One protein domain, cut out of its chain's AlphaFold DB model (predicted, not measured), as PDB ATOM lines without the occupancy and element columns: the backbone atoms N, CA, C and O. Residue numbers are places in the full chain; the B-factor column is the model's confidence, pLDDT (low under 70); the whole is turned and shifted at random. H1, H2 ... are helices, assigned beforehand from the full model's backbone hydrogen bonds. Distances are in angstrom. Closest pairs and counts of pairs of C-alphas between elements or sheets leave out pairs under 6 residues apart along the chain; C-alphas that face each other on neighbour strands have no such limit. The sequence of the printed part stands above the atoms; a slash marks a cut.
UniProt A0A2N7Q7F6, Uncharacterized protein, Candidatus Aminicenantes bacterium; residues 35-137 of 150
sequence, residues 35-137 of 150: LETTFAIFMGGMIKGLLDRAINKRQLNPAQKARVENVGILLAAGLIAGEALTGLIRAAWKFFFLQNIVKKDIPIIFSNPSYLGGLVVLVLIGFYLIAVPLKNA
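AT A GLANCE: This is residues 35 to 137 of the 150 residues of an uncharacterized protein of Candidatus Aminicenantes bacterium (UniProt A0A2N7Q7F6). Three helices meet near one end and splay apart: long H2 makes the longest axis, and H1 and H3 gather near its beginning. A long loop, residues 99 to 114, leads from the far end of H2 back to H3. The 103 printed residues hold H1, H2 and H3 in that order and no named strand: all helix, loose, radius of gyration of the C-alphas 18.4 A, spans 59 by 27 by 24 A.

IN THESE COORDINATES: H1, residues 35 to 57, begins at C-alpha 35 (9.651, 15.462, 129.045) and measures 32.4 A. H2, residues 62 to 98, measures 54.1 A. H3, residues 115 to 135, measures 30.1 A and ends at C-alpha 135 (39.119, 12.523, 113.337).

HOW THE PARTS SIT: The three form an up-and-down bundle, each running against the one before. H1 and H2 are close but not clearly touching; their closest C-alphas, Ile 55 and Lys 65, are 7.0 A apart. H2 and H3, a helical hairpin, touch through residues 67 to 76 and 129 to 134 alone, closest at the C-alphas of Val 68 and Pro 133, 4.7 A, at a steep tilt of 40 degrees, opposite ways. H1 touches H3 with residues 47 to 55 alone, closest at the C-alphas of Leu 51 and Ile 130, 5.4 A. Every O i to N i+4 pair is within hydrogen-bond range in H1 and H2, and 16 of 17 in H3.

THE WHOLE: The farthest C-alphas, Gln 59 and Asn 100, are 59.6 A apart. The printed part has no cut; the link H2 to H3 is long. No printed residue is under 70 in pLDDT.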
ATOM      1  N   LEU A  35       8.904  16.715 129.178       88.25
ATOM      2  CA  LEU A  35       9.651  15.462 129.045       88.25
ATOM      3  C   LEU A  35      10.338  15.348 127.672       88.25
ATOM      4  O   LEU A  35      11.447  14.840 127.570       88.25
ATOM      5  N   GLU A  36       9.714  15.878 126.623       88.81
ATOM      6  CA  GLU A  36      10.264  15.888 125.265       88.81
ATOM      7  C   GLU A  36      11.580  16.679 125.181       88.81
ATOM      8  O   GLU A  36      12.585  16.179 124.670       88.81
ATOM      9  N   THR A  37      11.614  17.893 125.741       87.56
ATOM     10  CA  THR A  37      12.806  18.752 125.706       87.56
ATOM     11  C   THR A  37      13.905  18.228 126.626       87.56
ATOM     12  O   THR A  37      15.080  18.235 126.263       87.56
ATOM     13  N   THR A  38      13.539  17.724 127.806       87.56
ATOM     14  CA  THR A  38      14.507  17.096 128.720       87.56
ATOM     15  C   THR A  38      15.103  15.818 128.128       87.56
ATOM     16  O   THR A  38      16.309  15.598 128.252       87.56
ATOM     17  N   PHE A  39      14.314  15.017 127.405       89.75
ATOM     18  CA  PHE A  39      14.805  13.839 126.692       89.75
ATOM     19  C   PHE A  39      15.792  14.210 125.576       89.75
ATOM     20  O   PHE A  39      16.824  13.558 125.434       89.75
ATOM     21  N   ALA A  40      15.545  15.292 124.831       89.31
ATOM     22  CA  ALA A  40      16.492  15.784 123.828       89.31
ATOM     23  C   ALA A  40      17.847  16.182 124.449       89.31
ATOM     24  O   ALA A  40      18.903  15.810 123.930       89.31
ATOM     25  N   ILE A  41      17.831  16.869 125.598       90.00
ATOM     26  CA  ILE A  41      19.051  17.212 126.352       90.00
ATOM     27  C   ILE A  41      19.769  15.938 126.823       90.00
ATOM     28  O   ILE A  41      20.987  15.815 126.677       90.00
ATOM     29  N   PHE A  42      19.017  14.959 127.332       90.88
ATOM     30  CA  PHE A  42      19.552  13.663 127.742       90.88
ATOM     31  C   PHE A  42      20.228  12.914 126.582       90.88
ATOM     32  O   PHE A  42      21.341  12.413 126.751       90.88
ATOM     33  N   MET A  43      19.624  12.897 125.388       93.44
ATOM     34  CA  MET A  43      20.235  12.325 124.181       93.44
ATOM     35  C   MET A  43      21.578  12.992 123.848       93.44
ATOM     36  O   MET A  43      22.549  12.294 123.552       93.44
ATOM     37  N   GLY A  44      21.675  14.322 123.961       93.12
ATOM     38  CA  GLY A  44      22.940  15.051 123.810       93.12
ATOM     39  C   GLY A  44      24.004  14.609 124.824       93.12
ATOM     40  O   GLY A  44      25.148  14.333 124.453       93.12
ATOM     41  N   GLY A  45      23.610  14.449 126.090       93.38
ATOM     42  CA  GLY A  45      24.471  13.908 127.147       93.38
ATOM     43  C   GLY A  45      24.943  12.476 126.867       93.38
ATOM     44  O   GLY A  45      26.116  12.161 127.070       93.38
ATOM     45  N   MET A  46      24.073  11.617 126.329       95.81
ATOM     46  CA  MET A  46      24.452  10.263 125.910       95.81
ATOM     47  C   MET A  46      25.479  10.275 124.775       95.81
ATOM     48  O   MET A  46      26.440   9.508 124.828       95.81
ATOM     49  N   ILE A  47      25.330  11.158 123.782       95.75
ATOM     50  CA  ILE A  47      26.307  11.312 122.690       95.75
ATOM     51  C   ILE A  47      27.675  11.727 123.249       95.75
ATOM     52  O   ILE A  47      28.685  11.119 122.888       95.75
ATOM     53  N   LYS A  48      27.727  12.691 124.183       94.38
ATOM     54  CA  LYS A  48      28.978  13.070 124.867       94.38
ATOM     55  C   LYS A  48      29.571  11.896 125.652       94.38
ATOM     56  O   LYS A  48      30.760  11.622 125.522       94.38
ATOM     57  N   GLY A  49      28.751  11.136 126.377       95.25
ATOM     58  CA  GLY A  49      29.205   9.934 127.080       95.25
ATOM     59  C   GLY A  49      29.793   8.867 126.144       95.25
ATOM     60  O   GLY A  49      30.787   8.220 126.480       95.25
ATOM     61  N   LEU A  50      29.226   8.692 124.946       96.25
ATOM     62  CA  LEU A  50      29.775   7.804 123.915       96.25
ATOM     63  C   LEU A  50      31.094   8.335 123.339       96.25
ATOM     64  O   LEU A  50      32.027   7.551 123.152       96.25
ATOM     65  N   LEU A  51      31.190   9.644 123.098       95.12
ATOM     66  CA  LEU A  51      32.428  10.296 122.674       95.12
ATOM     67  C   LEU A  51      33.542  10.082 123.709       95.12
ATOM     68  O   LEU A  51      34.629   9.646 123.340       95.12
ATOM     69  N   ASP A  52      33.263  10.287 124.995       94.50
ATOM     70  CA  ASP A  52      34.245  10.109 126.070       94.50
ATOM     71  C   ASP A  52      34.719   8.655 126.183       94.50
ATOM     72  O   ASP A  52      35.917   8.389 126.314       94.50
ATOM     73  N   ARG A  53      33.805   7.686 126.036       94.81
ATOM     74  CA  ARG A  53      34.175   6.263 125.939       94.81
ATOM     75  C   ARG A  53      35.095   5.994 124.747       94.81
ATOM     76  O   ARG A  53      36.041   5.217 124.876       94.81
ATOM     77  N   ALA A  54      34.843   6.622 123.600       93.56
ATOM     78  CA  ALA A  54      35.670   6.463 122.407       93.56
ATOM     79  C   ALA A  54      37.054   7.127 122.549       93.56
ATOM     80  O   ALA A  54      38.044   6.537 122.116       93.56
ATOM     81  N   ILE A  55      37.133   8.299 123.191       92.69
ATOM     82  CA  ILE A  55      38.390   8.984 123.546       92.69
ATOM     83  C   ILE A  55      39.246   8.074 124.432       92.69
ATOM     84  O   ILE A  55      40.398   7.796 124.098       92.69
ATOM     85  N   ASN A  56      38.661   7.543 125.511       92.00
ATOM     86  CA  ASN A  56      39.362   6.663 126.448       92.00
ATOM     87  C   ASN A  56      39.834   5.368 125.771       92.00
ATOM     88  O   ASN A  56      40.955   4.920 125.994       92.00
ATOM     89  N   LYS A  57      39.016   4.788 124.881       93.12
ATOM     90  CA  LYS A  57      39.391   3.592 124.108       93.12
ATOM     91  C   LYS A  57      40.592   3.832 123.182       93.12
ATOM     92  O   LYS A  57      41.337   2.895 122.915       93.12
ATOM     93  N   ARG A  58      40.776   5.059 122.684       89.88
ATOM     94  CA  ARG A  58      41.904   5.445 121.817       89.88
ATOM     95  C   ARG A  58      43.141   5.925 122.581       89.88
ATOM     96  O   ARG A  58      44.129   6.228 121.926       89.88
ATOM     97  N   GLN A  59      43.094   5.981 123.918       89.25
ATOM     98  CA  GLN A  59      44.208   6.428 124.768       89.25
ATOM     99  C   GLN A  59      44.774   7.794 124.330       89.25
ATOM    100  O   GLN A  59      45.986   7.989 124.265       89.25
ATOM    101  N   LEU A  60      43.884   8.732 123.976       88.38
ATOM    102  CA  LEU A  60      44.288  10.062 123.517       88.38
ATOM    103  C   LEU A  60      44.993  10.836 124.636       88.38
ATOM    104  O   LEU A  60      44.573  10.789 125.795       88.38
ATOM    105  N   ASN A  61      46.034  11.587 124.277       88.25
ATOM    106  CA  ASN A  61      46.744  12.432 125.232       88.25
ATOM    107  C   ASN A  61      45.874  13.645 125.664       88.25
ATOM    108  O   ASN A  61      44.845  13.937 125.037       88.25
ATOM    109  N   PRO A  62      46.258  14.387 126.722       86.56
ATOM    110  CA  PRO A  62      45.476  15.532 127.196       86.56
ATOM    111  C   PRO A  62      45.246  16.613 126.126       86.56
ATOM    112  O   PRO A  62      44.159  17.183 126.051       86.56
ATOM    113  N   ALA A  63      46.239  16.857 125.262       86.06
ATOM    114  CA  ALA A  63      46.155  17.841 124.183       86.06
ATOM    115  C   ALA A  63      45.127  17.441 123.109       86.06
ATOM    116  O   ALA A  63      44.300  18.253 122.693       86.06
ATOM    117  N   GLN A  64      45.130  16.172 122.708       87.56
ATOM    118  CA  GLN A  64      44.188  15.586 121.761       87.56
ATOM    119  C   GLN A  64      42.774  15.583 122.339       87.56
ATOM    120  O   GLN A  64      41.830  15.938 121.637       87.56
ATOM    121  N   LYS A  65      42.611  15.244 123.625       90.31
ATOM    122  CA  LYS A  65      41.307  15.306 124.293       90.31
ATOM    123  C   LYS A  65      40.727  16.722 124.250       90.31
ATOM    124  O   LYS A  65      39.581  16.878 123.833       90.31
ATOM    125  N   ALA A  66      41.522  17.738 124.586       89.06
ATOM    126  CA  ALA A  66      41.087  19.134 124.524       89.06
ATOM    127  C   ALA A  66      40.675  19.557 123.099       89.06
ATOM    128  O   ALA A  66      39.652  20.214 122.923       89.06
ATOM    129  N   ARG A  67      41.407  19.130 122.056       89.38
ATOM    130  CA  ARG A  67      41.013  19.385 120.653       89.38
ATOM    131  C   ARG A  67      39.685  18.734 120.303       89.38
ATOM    132  O   ARG A  67      38.816  19.396 119.744       89.38
ATOM    133  N   VAL A  68      39.517  17.458 120.645       92.50
ATOM    134  CA  VAL A  68      38.271  16.721 120.401       92.50
ATOM    135  C   VAL A  68      37.096  17.424 121.085       92.50
ATOM    136  O   VAL A  68      36.043  17.594 120.476       92.50
ATOM    137  N   GLU A  69      37.270  17.883 122.324       91.81
ATOM    138  CA  GLU A  69      36.229  18.606 123.059       91.81
ATOM    139  C   GLU A  69      35.902  19.959 122.425       91.81
ATOM    140  O   GLU A  69      34.731  20.234 122.167       91.81
ATOM    141  N   ASN A  70      36.914  20.755 122.076       91.56
ATOM    142  CA  ASN A  70      36.727  22.046 121.414       91.56
ATOM    143  C   ASN A  70      36.011  21.897 120.060       91.56
ATOM    144  O   ASN A  70      35.076  22.640 119.766       91.56
ATOM    145  N   VAL A  71      36.410  20.913 119.243       93.44
ATOM    146  CA  VAL A  71      35.758  20.616 117.956       93.44
ATOM    147  C   VAL A  71      34.321  20.150 118.178       93.44
ATOM    148  O   VAL A  71      33.422  20.584 117.461       93.44
ATOM    149  N   GLY A  72      34.076  19.304 119.182       93.50
ATOM    150  CA  GLY A  72      32.729  18.865 119.547       93.50
ATOM    151  C   GLY A  72      31.819  20.027 119.946       93.50
ATOM    152  O   GLY A  72      30.696  20.119 119.448       93.50
ATOM    153  N   ILE A  73      32.313  20.946 120.782       93.56
ATOM    154  CA  ILE A  73      31.583  22.152 121.197       93.56
ATOM    155  C   ILE A  73      31.295  23.051 119.990       93.56
ATOM    156  O   ILE A  73      30.158  23.485 119.817       93.56
ATOM    157  N   LEU A  74      32.286  23.286 119.123       94.38
ATOM    158  CA  LEU A  74      32.122  24.110 117.924       94.38
ATOM    159  C   LEU A  74      31.080  23.523 116.964       94.38
ATOM    160  O   LEU A  74      30.241  24.256 116.443       94.38
ATOM    161  N   LEU A  75      31.096  22.203 116.754       94.88
ATOM    162  CA  LEU A  75      30.104  21.524 115.920       94.88
ATOM    163  C   LEU A  75      28.700  21.620 116.516       94.88
ATOM    164  O   LEU A  75      27.760  21.943 115.796       94.88
ATOM    165  N   ALA A  76      28.550  21.365 117.818       94.19
ATOM    166  CA  ALA A  76      27.258  21.458 118.489       94.19
ATOM    167  C   ALA A  76      26.697  22.889 118.434       94.19
ATOM    168  O   ALA A  76      25.547  23.080 118.040       94.19
ATOM    169  N   ALA A  77      27.518  23.897 118.744       94.50
ATOM    170  CA  ALA A  77      27.133  25.303 118.650       94.50
ATOM    171  C   ALA A  77      26.781  25.708 117.210       94.50
ATOM    172  O   ALA A  77      25.794  26.409 116.996       94.50
ATOM    173  N   GLY A  78      27.536  25.221 116.219       95.31
ATOM    174  CA  GLY A  78      27.250  25.440 114.802       95.31
ATOM    175  C   GLY A  78      25.912  24.840 114.359       95.31
ATOM    176  O   GLY A  78      25.168  25.495 113.633       95.31
ATOM    177  N   LEU A  79      25.565  23.636 114.828       94.12
ATOM    178  CA  LEU A  79      24.267  23.010 114.544       94.12
ATOM    179  C   LEU A  79      23.104  23.791 115.176       94.12
ATOM    180  O   LEU A  79      22.098  24.016 114.509       94.12
ATOM    181  N   ILE A  80      23.260  24.244 116.425       93.81
ATOM    182  CA  ILE A  80      22.262  25.077 117.117       93.81
ATOM    183  C   ILE A  80      22.075  26.411 116.381       93.81
ATOM    184  O   ILE A  80      20.953  26.808 116.076       93.81
ATOM    185  N   ALA A  81      23.173  27.093 116.047       95.94
ATOM    186  CA  ALA A  81      23.129  28.361 115.324       95.94
ATOM    187  C   ALA A  81      22.532  28.204 113.913       95.94
ATOM    188  O   ALA A  81      21.771  29.061 113.468       95.94
ATOM    189  N   GLY A  82      22.844  27.105 113.217       95.31
ATOM    190  CA  GLY A  82      22.310  26.801 111.890       95.31
ATOM    191  C   GLY A  82      20.797  26.568 111.885       95.31
ATOM    192  O   GLY A  82      20.109  27.059 110.986       95.31
ATOM    193  N   GLU A  83      20.268  25.872 112.894       94.56
ATOM    194  CA  GLU A  83      18.821  25.696 113.079       94.56
ATOM    195  C   GLU A  83      18.133  27.045 113.323       94.56
ATOM    196  O   GLU A  83      17.220  27.404 112.574       94.56
ATOM    197  N   ALA A  84      18.655  27.849 114.253       95.12
ATOM    198  CA  ALA A  84      18.117  29.174 114.554       95.12
ATOM    199  C   ALA A  84      18.132  30.111 113.330       95.12
ATOM    200  O   ALA A  84      17.141  30.791 113.047       95.12
ATOM    201  N   LEU A  85      19.229  30.125 112.563       96.62
ATOM    202  CA  LEU A  85      19.351  30.940 111.351       96.62
ATOM    203  C   LEU A  85      18.365  30.487 110.264       96.62
ATOM    204  O   LEU A  85      17.708  31.319 109.638       96.62
ATOM    205  N   THR A  86      18.210  29.176 110.066       94.81
ATOM    206  CA  THR A  86      17.234  28.618 109.115       94.81
ATOM    207  C   THR A  86      15.803  28.959 109.533       94.81
ATOM    208  O   THR A  86      14.981  29.332 108.692       94.81
ATOM    209  N   GLY A  87      15.507  28.899 110.835       94.06
ATOM    210  CA  GLY A  87      14.234  29.320 111.415       94.06
ATOM    211  C   GLY A  87      13.931  30.796 111.153       94.06
ATOM    212  O   GLY A  87      12.821  31.129 110.732       94.06
ATOM    213  N   LEU A  88      14.927  31.673 111.308       95.31
ATOM    214  CA  LEU A  88      14.793  33.102 111.016       95.31
ATOM    215  C   LEU A  88      14.511  33.358 109.530       95.31
ATOM    216  O   LEU A  88      13.593  34.108 109.199       95.31
ATOM    217  N   ILE A  89      15.247  32.694 108.633       94.38
ATOM    218  CA  ILE A  89      15.023  32.781 107.180       94.38
ATOM    219  C   ILE A  89      13.600  32.321 106.833       94.38
ATOM    220  O   ILE A  89      12.895  32.985 106.070       94.38
ATOM    221  N   ARG A  90      13.144  31.215 107.431       92.31
ATOM    222  CA  ARG A  90      11.786  30.684 107.247       92.31
ATOM    223  C   ARG A  90      10.718  31.678 107.717       92.31
ATOM    224  O   ARG A  90       9.725  31.879 107.017       92.31
ATOM    225  N   ALA A  91      10.915  32.301 108.876       93.06
ATOM    226  CA  ALA A  91      10.002  33.303 109.419       93.06
ATOM    227  C   ALA A  91       9.931  34.550 108.522       93.06
ATOM    228  O   ALA A  91       8.836  34.999 108.182       93.06
ATOM    229  N   ALA A  92      11.083  35.053 108.068       92.06
ATOM    230  CA  ALA A  92      11.158  36.183 107.146       92.06
ATOM    231  C   ALA A  92      10.450  35.884 105.813       92.06
ATOM    232  O   ALA A  92       9.661  36.697 105.338       92.06
ATOM    233  N   TRP A  93      10.650  34.694 105.235       92.12
ATOM    234  CA  TRP A  93       9.957  34.299 104.004       92.12
ATOM    235  C   TRP A  93       8.436  34.283 104.182       92.12
ATOM    236  O   TRP A  93       7.707  34.829 103.352       92.12
ATOM    237  N   LYS A  94       7.943  33.690 105.280       89.31
ATOM    238  CA  LYS A  94       6.506  33.692 105.601       89.31
ATOM    239  C   LYS A  94       5.958  35.108 105.757       89.31
ATOM    240  O   LYS A  94       4.861  35.376 105.279       89.31
ATOM    241  N   PHE A  95       6.721  36.008 106.371       90.94
ATOM    242  CA  PHE A  95       6.344  37.410 106.510       90.94
ATOM    243  C   PHE A  95       6.181  38.106 105.146       90.94
ATOM    244  O   PHE A  95       5.138  38.702 104.886       90.94
ATOM    245  N   PHE A  96       7.147  37.959 104.231       90.56
ATOM    246  CA  PHE A  96       7.054  38.540 102.883       90.56
ATOM    247  C   PHE A  96       5.951  37.913 102.018       90.56
ATOM    248  O   PHE A  96       5.345  38.601 101.194       90.56
ATOM    249  N   PHE A  97       5.669  36.621 102.204       88.06
ATOM    250  CA  PHE A  97       4.540  35.947 101.562       88.06
ATOM    251  C   PHE A  97       3.196  36.525 102.038       88.06
ATOM    252  O   PHE A  97       2.358  36.878 101.214       88.06
ATOM    253  N   LEU A  98       3.012  36.708 103.352       87.50
ATOM    254  CA  LEU A  98       1.800  37.307 103.931       87.50
ATOM    255  C   LEU A  98       1.573  38.760 103.479       87.50
ATOM    256  O   LEU A  98       0.431  39.199 103.375       87.50
ATOM    257  N   GLN A  99       2.645  39.497 103.172       88.44
ATOM    258  CA  GLN A  99       2.583  40.851 102.609       88.44
ATOM    259  C   GLN A  99       2.376  40.888 101.081       88.44
ATOM    260  O   GLN A  99       2.438  41.963 100.488       88.44
ATOM    261  N   ASN A 100       2.125  39.746 100.427       84.62
ATOM    262  CA  ASN A 100       1.970  39.611  98.970       84.62
ATOM    263  C   ASN A 100       3.193  40.051  98.136       84.62
ATOM    264  O   ASN A 100       3.080  40.243  96.925       84.62
ATOM    265  N   ILE A 101       4.374  40.173  98.749       83.00
ATOM    266  CA  ILE A 101       5.624  40.510  98.045       83.00
ATOM    267  C   ILE A 101       6.166  39.271  97.320       83.00
ATOM    268  O   ILE A 101       6.668  39.357  96.199       83.00
ATOM    269  N   VAL A 102       6.019  38.095  97.934       81.94
ATOM    270  CA  VAL A 102       6.421  36.806  97.363       81.94
ATOM    271  C   VAL A 102       5.172  35.999  97.019       81.94
ATOM    272  O   VAL A 102       4.344  35.740  97.881       81.94
ATOM    273  N   LYS A 103       5.034  35.570  95.758       77.06
ATOM    274  CA  LYS A 103       3.839  34.849  95.267       77.06
ATOM    275  C   LYS A 103       3.803  33.361  95.628       77.06
ATOM    276  O   LYS A 103       2.763  32.725  95.491       77.06
ATOM    277  N   LYS A 104       4.941  32.787  96.027       82.44
ATOM    278  CA  LYS A 104       5.084  31.352  96.292       82.44
ATOM    279  C   LYS A 104       5.456  31.119  97.750       82.44
ATOM    280  O   LYS A 104       6.448  31.655  98.243       82.44
ATOM    281  N   ASP A 105       4.653  30.303  98.417       83.31
ATOM    282  CA  ASP A 105       4.941  29.870  99.777       83.31
ATOM    283  C   ASP A 105       6.171  28.942  99.813       83.31
ATOM    284  O   ASP A 105       6.640  28.446  98.781       83.31
ATOM    285  N   ILE A 106       6.701  28.717 101.011       81.56
ATOM    286  CA  ILE A 106       7.856  27.856 101.257       81.56
ATOM    287  C   ILE A 106       7.557  26.443 100.727       81.56
ATOM    288  O   ILE A 106       6.542  25.855 101.115       81.56
ATOM    289  N   PRO A 107       8.415  25.875  99.859       82.25
ATOM    290  CA  PRO A 107       8.183  24.558  99.283       82.25
ATOM    291  C   PRO A 107       8.186  23.477 100.371       82.25
ATOM    292  O   PRO A 107       9.114  23.377 101.172       82.25
ATOM    293  N   ILE A 108       7.144  22.646 100.375       83.00
ATOM    294  CA  ILE A 108       7.021  21.504 101.281       83.00
ATOM    295  C   ILE A 108       7.699  20.308 100.613       83.00
ATOM    296  O   ILE A 108       7.195  19.775  99.630       83.00
ATOM    297  N   ILE A 109       8.858  19.908 101.139       80.88
ATOM    298  CA  ILE A 109       9.654  18.791 100.598       80.88
ATOM    299  C   ILE A 109       9.067  17.439 101.034       80.88
ATOM    300  O   ILE A 109       9.042  16.493 100.254       80.88
ATOM    301  N   PHE A 110       8.549  17.357 102.263       80.69
ATOM    302  CA  PHE A 110       7.952  16.143 102.822       80.69
ATOM    303  C   PHE A 110       6.535  16.433 103.311       80.69
ATOM    304  O   PHE A 110       6.353  17.058 104.353       80.69
ATOM    305  N   SER A 111       5.528  15.976 102.566       78.88
ATOM    306  CA  SER A 111       4.118  16.126 102.956       78.88
ATOM    307  C   SER A 111       3.741  15.228 104.140       78.88
ATOM    308  O   SER A 111       2.892  15.606 104.936       78.88
ATOM    309  N   ASN A 112       4.396  14.069 104.278       82.19
ATOM    310  CA  ASN A 112       4.240  13.138 105.398       82.19
ATOM    311  C   ASN A 112       5.631  12.710 105.897       82.19
ATOM    312  O   ASN A 112       6.190  11.739 105.379       82.19
ATOM    313  N   PRO A 113       6.246  13.450 106.836       81.81
ATOM    314  CA  PRO A 113       7.549  13.077 107.369       81.81
ATOM    315  C   PRO A 113       7.452  11.739 108.116       81.81
ATOM    316  O   PRO A 113       6.600  11.558 108.985       81.81
ATOM    317  N   SER A 114       8.325  10.788 107.775       90.19
ATOM    318  CA  SER A 114       8.359   9.488 108.443       90.19
ATOM    319  C   SER A 114       9.124   9.576 109.764       90.19
ATOM    320  O   SER A 114      10.227  10.125 109.831       90.19
ATOM    321  N   TYR A 115       8.563   8.983 110.821       88.69
ATOM    322  CA  TYR A 115       9.228   8.896 112.126       88.69
ATOM    323  C   TYR A 115      10.585   8.180 112.025       88.69
ATOM    324  O   TYR A 115      11.588   8.643 112.566       88.69
ATOM    325  N   LEU A 116      10.635   7.094 111.245       91.50
ATOM    326  CA  LEU A 116      11.867   6.354 110.969       91.50
ATOM    327  C   LEU A 116      12.925   7.223 110.279       91.50
ATOM    328  O   LEU A 116      14.100   7.128 110.624       91.50
ATOM    329  N   GLY A 117      12.525   8.098 109.351       90.75
ATOM    330  CA  GLY A 117      13.440   9.032 108.697       90.75
ATOM    331  C   GLY A 117      14.073  10.005 109.690       90.75
ATOM    332  O   GLY A 117      15.290  10.186 109.678       90.75
ATOM    333  N   GLY A 118      13.276  10.562 110.606       89.94
ATOM    334  CA  GLY A 118      13.785  11.414 111.687       89.94
ATOM    335  C   GLY A 118      14.780  10.686 112.595       89.94
ATOM    336  O   GLY A 118      15.828  11.234 112.934       89.94
ATOM    337  N   LEU A 119      14.500   9.423 112.923       91.94
ATOM    338  CA  LEU A 119      15.375   8.593 113.754       91.94
ATOM    339  C   LEU A 119      16.712   8.302 113.049       91.94
ATOM    340  O   LEU A 119      17.770   8.423 113.662       91.94
ATOM    341  N   VAL A 120      16.684   8.012 111.744       94.25
ATOM    342  CA  VAL A 120      17.901   7.858 110.928       94.25
ATOM    343  C   VAL A 120      18.725   9.145 110.919       94.25
ATOM    344  O   VAL A 120      19.929   9.092 111.159       94.25
ATOM    345  N   VAL A 121      18.099  10.306 110.703       93.12
ATOM    346  CA  VAL A 121      18.796  11.603 110.735       93.12
ATOM    347  C   VAL A 121      19.430  11.853 112.104       93.12
ATOM    348  O   VAL A 121      20.585  12.266 112.174       93.12
ATOM    349  N   LEU A 122      18.725  11.542 113.192       92.94
ATOM    350  CA  LEU A 122      19.253  11.692 114.547       92.94
ATOM    351  C   LEU A 122      20.477  10.798 114.789       92.94
ATOM    352  O   LEU A 122      21.475  11.261 115.341       92.94
ATOM    353  N   VAL A 123      20.441   9.543 114.331       94.75
ATOM    354  CA  VAL A 123      21.593   8.631 114.408       94.75
ATOM    355  C   VAL A 123      22.765   9.155 113.577       94.75
ATOM    356  O   VAL A 123      23.903   9.114 114.043       94.75
ATOM    357  N   LEU A 124      22.508   9.696 112.382       95.94
ATOM    358  CA  LEU A 124      23.544  10.294 111.538       95.94
ATOM    359  C   LEU A 124      24.187  11.521 112.195       95.94
ATOM    360  O   LEU A 124      25.411  11.632 112.183       95.94
ATOM    361  N   ILE A 125      23.396  12.403 112.814       95.12
ATOM    362  CA  ILE A 125      23.910  13.564 113.558       95.12
ATOM    363  C   ILE A 125      24.724  13.103 114.770       95.12
ATOM    364  O   ILE A 125      25.831  13.593 114.986       95.12
ATOM    365  N   GLY A 126      24.225  12.129 115.535       94.62
ATOM    366  CA  GLY A 126      24.956  11.560 116.668       94.62
ATOM    367  C   GLY A 126      26.285  10.933 116.243       94.62
ATOM    368  O   GLY A 126      27.318  11.185 116.861       94.62
ATOM    369  N   PHE A 127      26.292  10.181 115.139       95.69
ATOM    370  CA  PHE A 127      27.514   9.628 114.561       95.69
ATOM    371  C   PHE A 127      28.466  10.731 114.088       95.69
ATOM    372  O   PHE A 127      29.661  10.659 114.366       95.69
ATOM    373  N   TYR A 128      27.956  11.769 113.426       95.88
ATOM    374  CA  TYR A 128      28.734  12.925 112.980       95.88
ATOM    375  C   TYR A 128      29.411  13.651 114.155       95.88
ATOM    376  O   TYR A 128      30.619  13.900 114.106       95.88
ATOM    377  N   LEU A 129      28.673  13.888 115.247       95.06
ATOM    378  CA  LEU A 129      29.171  14.516 116.478       95.06
ATOM    379  C   LEU A 129      30.205  13.670 117.234       95.06
ATOM    380  O   LEU A 129      30.898  14.197 118.097       95.06
ATOM    381  N   ILE A 130      30.351  12.384 116.913       95.38
ATOM    382  CA  ILE A 130      31.400  11.524 117.475       95.38
ATOM    383  C   ILE A 130      32.567  11.389 116.491       95.38
ATOM    384  O   ILE A 130      33.732  11.557 116.854       95.38
ATOM    385  N   ALA A 131      32.274  11.094 115.227       94.38
ATOM    386  CA  ALA A 131      33.272  10.772 114.219       94.38
ATOM    387  C   ALA A 131      34.134  11.978 113.836       94.38
ATOM    388  O   ALA A 131      35.344  11.819 113.673       94.38
ATOM    389  N   VAL A 132      33.545  13.169 113.684       94.69
ATOM    390  CA  VAL A 132      34.298  14.359 113.264       94.69
ATOM    391  C   VAL A 132      35.250  14.841 114.358       94.69
ATOM    392  O   VAL A 132      36.432  14.991 114.044       94.69
ATOM    393  N   PRO A 133      34.838  14.997 115.631       93.06
ATOM    394  CA  PRO A 133      35.779  15.352 116.690       93.06
ATOM    395  C   PRO A 133      36.935  14.357 116.818       93.06
ATOM    396  O   PRO A 133      38.090  14.765 116.837       93.06
ATOM    397  N   LEU A 134      36.653  13.048 116.790       92.00
ATOM    398  CA  LEU A 134      37.687  12.010 116.890       92.00
ATOM    399  C   LEU A 134      38.666  11.984 115.708       92.00
ATOM    400  O   LEU A 134      39.803  11.546 115.878       92.00
ATOM    401  N   LYS A 135      38.236  12.388 114.509       91.31
ATOM    402  CA  LYS A 135      39.119  12.523 113.337       91.31
ATOM    403  C   LYS A 135      40.002  13.767 113.424       91.31
ATOM    404  O   LYS A 135      41.107  13.748 112.901       91.31
ATOM    405  N   ASN A 136      39.542  14.810 114.113       89.56
ATOM    406  CA  ASN A 136      40.258  16.075 114.293       89.56
ATOM    407  C   ASN A 136      41.034  16.143 115.623       89.56
ATOM    408  O   ASN A 136      41.316  17.226 116.124       89.56
ATOM    409  N   ALA A 137      41.400  14.991 116.197       82.00
ATOM    410  CA  ALA A 137      42.216  14.929 117.410       82.00
ATOM    411  C   ALA A 137      43.638  15.501 117.216       82.00
ATOM    412  O   ALA A 137      44.246  15.925 118.191       82.00
TER     413      ALA A 137